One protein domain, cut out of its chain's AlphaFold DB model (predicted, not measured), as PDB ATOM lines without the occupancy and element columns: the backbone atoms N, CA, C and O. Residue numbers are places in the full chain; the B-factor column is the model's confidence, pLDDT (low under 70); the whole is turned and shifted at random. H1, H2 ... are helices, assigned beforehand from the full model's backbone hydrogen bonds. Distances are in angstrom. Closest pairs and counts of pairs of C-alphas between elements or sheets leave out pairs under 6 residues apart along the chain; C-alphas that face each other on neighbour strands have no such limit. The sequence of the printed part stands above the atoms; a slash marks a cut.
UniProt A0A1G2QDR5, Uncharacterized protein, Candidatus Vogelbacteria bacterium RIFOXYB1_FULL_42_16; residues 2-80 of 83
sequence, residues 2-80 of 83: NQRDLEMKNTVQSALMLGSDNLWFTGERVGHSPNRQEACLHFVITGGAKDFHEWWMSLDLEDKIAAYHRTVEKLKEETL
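This is residues 2 to 80 of the 83 residues of an uncharacterized protein of Candidatus Vogelbacteria bacterium RIFOXYB1_FULL_42_16 (UniProt A0A1G2QDR5). The longest helix, H5, crosses H1 at a slant, H4 packs on H1 too, and beyond H1's last residue H2 and H3 cross nearly at right angles. The 79 printed residues hold five named helices, H1 to H5 in order, and no named strand: all helix. The whole is compact, with a radius of gyration of the C-alphas of 13.3 A, and flat, spanning 40 by 31 by 17 A.

H5, residues 61 to 80, touches H1, residues 3 to 17, at a steep tilt of 49 degrees; the closest C-alphas, of Met 8 and Tyr 68, are 5.8 A apart. H4, residues 48 to 58, touches H1 at Gln 13 and Phe 52, closest C-alphas 7.0 A. H3, residues 36 to 45, touches H2, residues 20 to 30, about perpendicular at 83 degrees; the closest C-alphas, of Leu 23 and Ala 39, are 5.7 A apart. Every O i to N i+4 pair is within hydrogen-bond range in H1, H2, H3, H4 and H5.

H1, 20.8 A long, begins at C-alpha 3 (159.451, 233.387, 184.190); H5, 28.9 A, ends at C-alpha 80 (145.051, 224.992, 207.586).

The printed part has no cut; residues 79 to 80 have pLDDT under 70.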
ATOM      1  N   ASN A   2     157.782 232.289 179.692       92.44
ATOM      2  CA  ASN A   2     158.339 233.378 180.502       92.44
ATOM      3  C   ASN A   2     158.507 232.917 181.962       92.44
ATOM      4  O   ASN A   2     158.038 231.838 182.323       92.44
ATOM      5  N   GLN A   3     159.167 233.729 182.792       94.94
ATOM      6  CA  GLN A   3     159.451 233.387 184.190       94.94
ATOM      7  C   GLN A   3     158.183 233.026 184.985       94.94
ATOM      8  O   GLN A   3     158.167 232.036 185.707       94.94
ATOM      9  N   ARG A   4     157.092 233.774 184.792       94.44
ATOM     10  CA  ARG A   4     155.826 233.556 185.506       94.44
ATOM     11  C   ARG A   4     155.116 232.269 185.072       94.44
ATOM     12  O   ARG A   4     154.577 231.557 185.908       94.44
ATOM     13  N   ASP A   5     155.135 231.951 183.779       96.44
ATOM     14  CA  ASP A   5     154.621 230.683 183.233       96.44
ATOM     15  C   ASP A   5     155.412 229.488 183.791       96.44
ATOM     16  O   ASP A   5     154.815 228.487 184.176       96.44
ATOM     17  N   LEU A   6     156.737 229.619 183.930       96.12
ATOM     18  CA  LEU A   6     157.582 228.594 184.550       96.12
ATOM     19  C   LEU A   6     157.272 228.404 186.043       96.12
ATOM     20  O   LEU A   6     157.183 227.272 186.511       96.12
ATOM     21  N   GLU A   7     157.092 229.492 186.789       96.81
ATOM     22  CA  GLU A   7     156.740 229.440 188.212       96.81
ATOM     23  C   GLU A   7     155.387 228.760 188.433       96.81
ATOM     24  O   GLU A   7     155.304 227.820 189.225       96.81
ATOM     25  N   MET A   8     154.355 229.159 187.680       97.88
ATOM     26  CA  MET A   8     153.040 228.515 187.752       97.88
ATOM     27  C   MET A   8     153.135 227.027 187.412       97.88
ATOM     28  O   MET A   8     152.615 226.194 188.158       97.88
ATOM     29  N   LYS A   9     153.854 226.684 186.335       97.94
ATOM     30  CA  LYS A   9     154.077 225.295 185.927       97.94
ATOM     31  C   LYS A   9     154.703 224.479 187.059       97.94
ATOM     32  O   LYS A   9     154.200 223.408 187.392       97.94
ATOM     33  N   ASN A  10     155.769 224.991 187.672       96.88
ATOM     34  CA  ASN A  10     156.480 224.300 188.745       96.88
ATOM     35  C   ASN A  10     155.601 224.104 189.987       96.88
ATOM     36  O   ASN A  10     155.648 223.033 190.594       96.88
ATOM     37  N   THR A  11     154.783 225.097 190.352       97.06
ATOM     38  CA  THR A  11     153.833 224.969 191.466       97.06
ATOM     39  C   THR A  11     152.819 223.859 191.204       97.06
ATOM     40  O   THR A  11     152.664 222.973 192.044       97.06
ATOM     41  N   VAL A  12     152.167 223.865 190.037       98.00
ATOM     42  CA  VAL A  12     151.133 222.870 189.710       98.00
ATOM     43  C   VAL A  12     151.736 221.469 189.604       98.00
ATOM     44  O   VAL A  12     151.200 220.526 190.184       98.00
ATOM     45  N   GLN A  13     152.896 221.325 188.954       97.69
ATOM     46  CA  GLN A  13     153.570 220.031 188.851       97.69
ATOM     47  C   GLN A  13     153.967 219.482 190.222       97.69
ATOM     48  O   GLN A  13     153.769 218.299 190.490       97.69
ATOM     49  N   SER A  14     154.504 220.332 191.104       96.06
ATOM     50  CA  SER A  14     154.925 219.913 192.444       96.06
ATOM     51  C   SER A  14     153.742 219.455 193.292       96.06
ATOM     52  O   SER A  14     153.861 218.463 194.008       96.06
ATOM     53  N   ALA A  15     152.598 220.136 193.184       96.06
ATOM     54  CA  ALA A  15     151.381 219.763 193.896       96.06
ATOM     55  C   ALA A  15     150.790 218.436 193.403       96.06
ATOM     56  O   ALA A  15     150.316 217.649 194.212       96.06
ATOM     57  N   LEU A  16     150.848 218.151 192.098       95.94
ATOM     58  CA  LEU A  16     150.425 216.852 191.558       95.94
ATOM     59  C   LEU A  16     151.386 215.731 191.968       95.94
ATOM     60  O   LEU A  16     150.961 214.669 192.414       95.94
ATOM     61  N   MET A  17     152.689 215.989 191.861       96.88
ATOM     62  CA  MET A  17     153.744 215.030 192.186       96.88
ATOM     63  C   MET A  17     153.756 214.644 193.670       96.88
ATOM     64  O   MET A  17     154.024 213.494 194.004       96.88
ATOM     65  N   LEU A  18     153.478 215.588 194.567       95.19
ATOM     66  CA  LEU A  18     153.472 215.362 196.017       95.19
ATOM     67  C   LEU A  18     152.058 215.308 196.607       95.19
ATOM     68  O   LEU A  18     151.910 215.285 197.827       95.19
ATOM     69  N   GLY A  19     151.035 215.310 195.754       92.06
ATOM     70  CA  GLY A  19     149.640 215.308 196.163       92.06
ATOM     71  C   GLY A  19     149.197 213.962 196.724       92.06
ATOM     72  O   GLY A  19     149.807 212.923 196.453       92.06
ATOM     73  N   SER A  20     148.090 213.991 197.470       92.50
ATOM     74  CA  SER A  20     147.440 212.825 198.086       92.50
ATOM     75  C   SER A  20     147.299 211.637 197.138       92.50
ATOM     76  O   SER A  20     147.556 210.505 197.531       92.50
ATOM     77  N   ASP A  21     146.938 211.901 195.886       93.75
ATOM     78  CA  ASP A  21     146.633 210.857 194.913       93.75
ATOM     79  C   ASP A  21     147.907 210.116 194.510       93.75
ATOM     80  O   ASP A  21     147.967 208.892 194.593       93.75
ATOM     81  N   ASN A  22     148.973 210.843 194.150       96.69
ATOM     82  CA  ASN A  22     150.246 210.204 193.821       96.69
ATOM     83  C   ASN A  22     150.874 209.529 195.048       96.69
ATOM     84  O   ASN A  22     151.465 208.460 194.905       96.69
ATOM     85  N   LEU A  23     150.713 210.093 196.250       96.06
ATOM     86  CA  LEU A  23     151.124 209.433 197.494       96.06
ATOM     87  C   LEU A  23     150.362 208.121 197.712       96.06
ATOM     88  O   LEU A  23     150.975 207.118 198.063       96.06
ATOM     89  N   TRP A  24     149.056 208.095 197.451       96.19
ATOM     90  CA  TRP A  24     148.250 206.883 197.554       96.19
ATOM     91  C   TRP A  24     148.692 205.820 196.539       96.19
ATOM     92  O   TRP A  24     149.033 204.708 196.936       96.19
ATOM     93  N   PHE A  25     148.806 206.174 195.250       96.44
ATOM     94  CA  PHE A  25     149.274 205.246 194.209       96.44
ATOM     95  C   PHE A  25     150.686 204.719 194.485       96.44
ATOM     96  O   PHE A  25     150.964 203.534 194.301       96.44
ATOM     97  N   THR A  26     151.580 205.592 194.953       98.00
ATOM     98  CA  THR A  26     152.937 205.189 195.332       98.00
ATOM     99  C   THR A  26     152.891 204.211 196.502       98.00
ATOM    100  O   THR A  26     153.592 203.204 196.465       98.00
ATOM    101  N   GLY A  27     152.045 204.461 197.507       97.75
ATOM    102  CA  GLY A  27     151.871 203.589 198.669       97.75
ATOM    103  C   GLY A  27     151.382 202.192 198.297       97.75
ATOM    104  O   GLY A  27     151.982 201.205 198.723       97.75
ATOM    105  N   GLU A  28     150.380 202.103 197.419       97.50
ATOM    106  CA  GLU A  28     149.915 200.830 196.845       97.50
ATOM    107  C   GLU A  28     151.051 200.084 196.127       97.50
ATOM    108  O   GLU A  28     151.161 198.859 196.202       97.50
ATOM    109  N   ARG A  29     151.944 200.817 195.449       95.81
ATOM    110  CA  ARG A  29     153.067 200.237 194.707       95.81
ATOM    111  C   ARG A  29     154.193 199.716 195.604       95.81
ATOM    112  O   ARG A  29     154.790 198.695 195.250       95.81
ATOM    113  N   VAL A  30     154.522 200.425 196.687       96.12
ATOM    114  CA  VAL A  30     155.654 200.098 197.582       96.12
ATOM    115  C   VAL A  30     155.248 199.282 198.814       96.12
ATOM    116  O   VAL A  30     156.107 198.688 199.461       96.12
ATOM    117  N   GLY A  31     153.952 199.196 199.124       97.56
ATOM    118  CA  GLY A  31     153.422 198.411 200.246       97.56
ATOM    119  C   GLY A  31     153.587 199.072 201.619       97.56
ATOM    120  O   GLY A  31     153.504 198.393 202.641       97.56
ATOM    121  N   HIS A  32     153.844 200.380 201.660       96.56
ATOM    122  CA  HIS A  32     153.947 201.179 202.882       96.56
ATOM    123  C   HIS A  32     153.631 202.649 202.600       96.56
ATOM    124  O   HIS A  32     153.532 203.061 201.447       96.56
ATOM    125  N   SER A  33     153.513 203.463 203.653       97.06
ATOM    126  CA  SER A  33     153.406 204.917 203.507       97.06
ATOM    127  C   SER A  33     154.669 205.466 202.831       97.06
ATOM    128  O   SER A  33     155.757 205.313 203.398       97.06
ATOM    129  N   PRO A  34     154.567 206.072 201.636       97.50
ATOM    130  CA  PRO A  34     155.739 206.477 200.881       97.50
ATOM    131  C   PRO A  34     156.310 207.800 201.389       97.50
ATOM    132  O   PRO A  34     155.588 208.688 201.852       97.50
ATOM    133  N   ASN A  35     157.623 207.955 201.258       95.75
ATOM    134  CA  ASN A  35     158.283 209.242 201.429       95.75
ATOM    135  C   ASN A  35     158.174 210.099 200.150       95.75
ATOM    136  O   ASN A  35     157.726 209.657 199.090       95.75
ATOM    137  N   ARG A  36     158.599 211.365 200.241       94.88
ATOM    138  CA  ARG A  36     158.508 212.307 199.111       94.88
ATOM    139  C   ARG A  36     159.350 211.866 197.913       94.88
ATOM    140  O   ARG A  36     158.943 212.095 196.781       94.88
ATOM    141  N   GLN A  37     160.511 211.258 198.141       96.81
ATOM    142  CA  GLN A  37     161.400 210.803 197.074       96.81
ATOM    143  C   GLN A  37     160.777 209.649 196.284       96.81
ATOM    144  O   GLN A  37     160.836 209.655 195.056       96.81
ATOM    145  N   GLU A  38     160.137 208.703 196.972       97.75
ATOM    146  CA  GLU A  38     159.389 207.603 196.355       97.75
ATOM    147  C   GLU A  38     158.224 208.128 195.519       97.75
ATOM    148  O   GLU A  38     158.069 207.713 194.373       97.75
ATOM    149  N   ALA A  39     157.468 209.098 196.043       97.56
ATOM    150  CA  ALA A  39     156.375 209.732 195.311       97.56
ATOM    151  C   ALA A  39     156.870 210.452 194.046       97.56
ATOM    152  O   ALA A  39     156.319 210.253 192.960       97.56
ATOM    153  N   CYS A  40     157.951 211.236 194.149       97.25
ATOM    154  CA  CYS A  40     158.579 211.880 192.992       97.25
ATOM    155  C   CYS A  40     159.029 210.855 191.944       97.25
ATOM    156  O   CYS A  40     158.770 211.028 190.752       97.25
ATOM    157  N   LEU A  41     159.702 209.786 192.379       97.56
ATOM    158  CA  LEU A  41     160.201 208.747 191.485       97.56
ATOM    159  C   LEU A  41     159.048 208.018 190.788       97.56
ATOM    160  O   LEU A  41     159.086 207.840 189.571       97.56
ATOM    161  N   HIS A  42     158.007 207.649 191.536       97.44
ATOM    162  CA  HIS A  42     156.800 207.028 191.001       97.44
ATOM    163  C   HIS A  42     156.123 207.917 189.954       97.44
ATOM    164  O   HIS A  42     155.832 207.446 188.854       97.44
ATOM    165  N   PHE A  43     155.953 209.210 190.246       97.81
ATOM    166  CA  PHE A  43     155.357 210.183 189.327       97.81
ATOM    167  C   PHE A  43     156.118 210.278 187.996       97.81
ATOM    168  O   PHE A  43     155.515 210.384 186.931       97.81
ATOM    169  N   VAL A  44     157.452 210.216 188.034       97.12
ATOM    170  CA  VAL A  44     158.283 210.244 186.819       97.12
ATOM    171  C   VAL A  44     158.214 208.914 186.064       97.12
ATOM    172  O   VAL A  44     158.005 208.919 184.852       97.12
ATOM    173  N   ILE A  45     158.362 207.777 186.754       96.94
ATOM    174  CA  ILE A  45     158.405 206.442 186.127       96.94
ATOM    175  C   ILE A  45     157.066 206.068 185.482       96.94
ATOM    176  O   ILE A  45     157.048 205.395 184.454       96.94
ATOM    177  N   THR A  46     155.950 206.513 186.056       96.31
ATOM    178  CA  THR A  46     154.603 206.245 185.525       96.31
ATOM    179  C   THR A  46     154.182 207.191 184.400       96.31
ATOM    180  O   THR A  46     153.084 207.052 183.877       96.31
ATOM    181  N   GLY A  47     155.049 208.123 183.988       97.19
ATOM    182  CA  GLY A  47     154.772 209.057 182.894       97.19
ATOM    183  C   GLY A  47     154.107 210.366 183.320       97.19
ATOM    184  O   GLY A  47     153.998 211.268 182.493       97.19
ATOM    185  N   GLY A  48     153.779 210.550 184.602       97.25
ATOM    186  CA  GLY A  48     153.090 211.742 185.108       97.25
ATOM    187  C   GLY A  48     153.783 213.065 184.759       97.25
ATOM    188  O   GLY A  48     153.118 214.047 184.438       97.25
ATOM    189  N   ALA A  49     155.121 213.101 184.727       96.62
ATOM    190  CA  ALA A  49     155.864 214.294 184.306       96.62
ATOM    191  C   ALA A  49     155.673 214.637 182.817       96.62
ATOM    192  O   ALA A  49     155.626 215.816 182.457       96.62
ATOM    193  N   LYS A  50     155.567 213.616 181.959       98.00
ATOM    194  CA  LYS A  50     155.314 213.779 180.524       98.00
ATOM    195  C   LYS A  50     153.868 214.210 180.295       98.00
ATOM    196  O   LYS A  50     153.655 215.234 179.652       98.00
ATOM    197  N   ASP A  51     152.914 213.496 180.883       98.06
ATOM    198  CA  ASP A  51     151.482 213.771 180.731       98.06
ATOM    199  C   ASP A  51     151.140 215.181 181.231       98.06
ATOM    200  O   ASP A  51     150.450 215.945 180.555       98.06
ATOM    201  N   PHE A  52     151.714 215.583 182.371       98.06
ATOM    202  CA  PHE A  52     151.602 216.951 182.871       98.06
ATOM    203  C   PHE A  52     152.162 217.975 181.881       98.06
ATOM    204  O   PHE A  52     151.561 219.029 181.677       98.06
ATOM    205  N   HIS A  53     153.328 217.704 181.285       97.62
ATOM    206  CA  HIS A  53     153.927 218.636 180.342       97.62
ATOM    207  C   HIS A  53     153.054 218.818 179.099       97.62
ATOM    208  O   HIS A  53     152.842 219.959 178.692       97.62
ATOM    209  N   GLU A  54     152.545 217.727 178.528       98.31
ATOM    210  CA  GLU A  54     151.660 217.754 177.359       98.31
ATOM    211  C   GLU A  54     150.362 218.509 177.670       98.31
ATOM    212  O   GLU A  54     149.994 219.425 176.930       98.31
ATOM    213  N   TRP A  55     149.743 218.229 178.821       98.38
ATOM    214  CA  TRP A  55     148.583 218.975 179.304       98.38
ATOM    215  C   TRP A  55     148.888 220.471 179.471       98.38
ATOM    216  O   TRP A  55     148.186 221.297 178.894       98.38
ATOM    217  N   TRP A  56     149.972 220.845 180.162       98.12
ATOM    218  CA  TRP A  56     150.336 222.254 180.383       98.12
ATOM    219  C   TRP A  56     150.546 223.025 179.078       98.12
ATOM    220  O   TRP A  56     150.223 224.209 178.986       98.12
ATOM    221  N   MET A  57     151.120 222.366 178.069       97.25
ATOM    222  CA  MET A  57     151.362 222.974 176.761       97.25
ATOM    223  C   MET A  57     150.093 223.100 175.918       97.25
ATOM    224  O   MET A  57     150.074 223.931 175.014       97.25
ATOM    225  N   SER A  58     149.052 222.317 176.214       98.00
ATOM    226  CA  SER A  58     147.748 222.430 175.553       98.00
ATOM    227  C   SER A  58     146.889 223.587 176.074       98.00
ATOM    228  O   SER A  58     145.952 223.992 175.392       98.00
ATOM    229  N   LEU A  59     147.210 224.129 177.254       97.88
ATOM    230  CA  LEU A  59     146.455 225.216 177.872       97.88
ATOM    231  C   LEU A  59     146.836 226.586 177.310       97.88
ATOM    232  O   LEU A  59     148.018 226.889 177.091       97.88
ATOM    233  N   ASP A  60     145.837 227.457 177.200       97.69
ATOM    234  CA  ASP A  60     146.067 228.886 177.046       97.69
ATOM    235  C   ASP A  60     146.478 229.548 178.379       97.69
ATOM    236  O   ASP A  60     146.678 228.899 179.411       97.69
ATOM    237  N   LEU A  61     146.697 230.865 178.355       96.00
ATOM    238  CA  LEU A  61     147.145 231.591 179.543       96.00
ATOM    239  C   LEU A  61     146.075 231.652 180.644       96.00
ATOM    240  O   LEU A  61     146.431 231.602 181.822       96.00
ATOM    241  N   GLU A  62     144.801 231.786 180.277       97.69
ATOM    242  CA  GLU A  62     143.698 231.909 181.234       97.69
ATOM    243  C   GLU A  62     143.520 230.597 182.002       97.69
ATOM    244  O   GLU A  62     143.494 230.593 183.238       97.69
ATOM    245  N   ASP A  63     143.559 229.472 181.289       98.25
ATOM    246  CA  ASP A  63     143.471 228.139 181.877       98.25
ATOM    247  C   ASP A  63     144.657 227.819 182.794       98.25
ATOM    248  O   ASP A  63     144.478 227.234 183.870       98.25
ATOM    249  N   LYS A  64     145.873 228.240 182.422       98.19
ATOM    250  CA  LYS A  64     147.066 228.093 183.276       98.19
ATOM    251  C   LYS A  64     146.934 228.867 184.580       98.19
ATOM    252  O   LYS A  64     147.265 228.340 185.644       98.19
ATOM    253  N   ILE A  65     146.440 230.103 184.506       98.00
ATOM    254  CA  ILE A  65     146.190 230.943 185.682       98.00
ATOM    255  C   ILE A  65     145.130 230.280 186.567       98.00
ATOM    256  O   ILE A  65     145.341 230.136 187.773       98.00
ATOM    257  N   ALA A  66     144.032 229.797 185.984       98.19
ATOM    258  CA  ALA A  66     142.976 229.116 186.726       98.19
ATOM    259  C   ALA A  66     143.477 227.831 187.411       98.19
ATOM    260  O   ALA A  66     143.180 227.596 188.585       98.19
ATOM    261  N   ALA A  67     144.275 227.013 186.718       98.06
ATOM    262  CA  ALA A  67     144.885 225.811 187.288       98.06
ATOM    263  C   ALA A  67     145.835 226.130 188.451       98.06
ATOM    264  O   ALA A  67     145.787 225.469 189.494       98.06
ATOM    265  N   TYR A  68     146.659 227.168 188.297       98.06
ATOM    266  CA  TYR A  68     147.533 227.657 189.357       98.06
ATOM    267  C   TYR A  68     146.737 228.112 190.587       98.06
ATOM    268  O   TYR A  68     147.019 227.651 191.692       98.06
ATOM    269  N   HIS A  69     145.705 228.943 190.410       97.62
ATOM    270  CA  HIS A  69     144.887 229.426 191.526       97.62
ATOM    271  C   HIS A  69     144.173 228.290 192.261       97.62
ATOM    272  O   HIS A  69     144.244 228.237 193.485       97.62
ATOM    273  N   ARG A  70     143.568 227.334 191.538       96.44
ATOM    274  CA  ARG A  70     142.964 226.142 192.159       96.44
ATOM    275  C   ARG A  70     143.978 225.349 192.983       96.44
ATOM    276  O   ARG A  70     143.664 224.906 194.081       96.44
ATOM    277  N   THR A  71     145.196 225.201 192.464       96.19
ATOM    278  CA  THR A  71     146.278 224.505 193.170       96.19
ATOM    279  C   THR A  71     146.668 225.239 194.450       96.19
ATOM    280  O   THR A  71     146.801 224.617 195.498       96.19
ATOM    281  N   VAL A  72     146.827 226.562 194.386       94.69
ATOM    282  CA  VAL A  72     147.183 227.381 195.550       94.69
ATOM    283  C   VAL A  72     146.095 227.340 196.622       94.69
ATOM    284  O   VAL A  72     146.432 227.211 197.795       94.69
ATOM    285  N   GLU A  73     144.815 227.418 196.251       94.38
ATOM    286  CA  GLU A  73     143.716 227.310 197.221       94.38
ATOM    287  C   GLU A  73     143.693 225.935 197.897       94.38
ATOM    288  O   GLU A  73     143.680 225.869 199.124       94.38
ATOM    289  N   LYS A  74     143.841 224.846 197.130       90.06
ATOM    290  CA  LYS A  74     143.940 223.491 197.696       90.06
ATOM    291  C   LYS A  74     145.096 223.366 198.698       90.06
ATOM    292  O   LYS A  74     144.915 222.857 199.799       90.06
ATOM    293  N   LEU A  75     146.280 223.879 198.351       88.12
ATOM    294  CA  LEU A  75     147.446 223.847 199.244       88.12
ATOM    295  C   LEU A  75     147.227 224.660 200.532       88.12
ATOM    296  O   LEU A  75     147.718 224.275 201.596       88.12
ATOM    297  N   LYS A  76     146.500 225.784 200.459       88.75
ATOM    298  CA  LYS A  76     146.139 226.573 201.648       88.75
ATOM    299  C   LYS A  76     145.188 225.801 202.559       88.75
ATOM    300  O   LYS A  76     145.416 225.783 203.764       88.75
ATOM    301  N   GLU A  77     144.166 225.159 201.997       85.62
ATOM    302  CA  GLU A  77     143.216 224.329 202.750       85.62
ATOM    303  C   GLU A  77     143.937 223.190 203.481       85.62
ATOM    304  O   GLU A  77     143.769 223.024 204.687       85.62
ATOM    305  N   GLU A  78     144.822 222.469 202.789       76.44
ATOM    306  CA  GLU A  78     145.615 221.379 203.376       76.44
ATOM    307  C   GLU A  78     146.560 221.866 204.488       76.44
ATOM    308  O   GLU A  78     146.772 221.165 205.476       76.44
ATOM    309  N   THR A  79     147.094 223.086 204.368       68.69
ATOM    310  CA  THR A  79     147.954 223.688 205.400       68.69
ATOM    311  C   THR A  79     147.158 224.098 206.643       68.69
ATOM    312  O   THR A  79     147.664 223.982 207.755       68.69
ATOM    313  N   LEU A  80     145.914 224.561 206.479       59.31
ATOM    314  CA  LEU A  80     145.051 224.992 207.586       59.31
ATOM    315  C   LEU A  80     144.489 223.821 208.408       59.31
ATOM    316  O   LEU A  80     144.209 223.999 209.587       59.31
TER     317      LEU A  80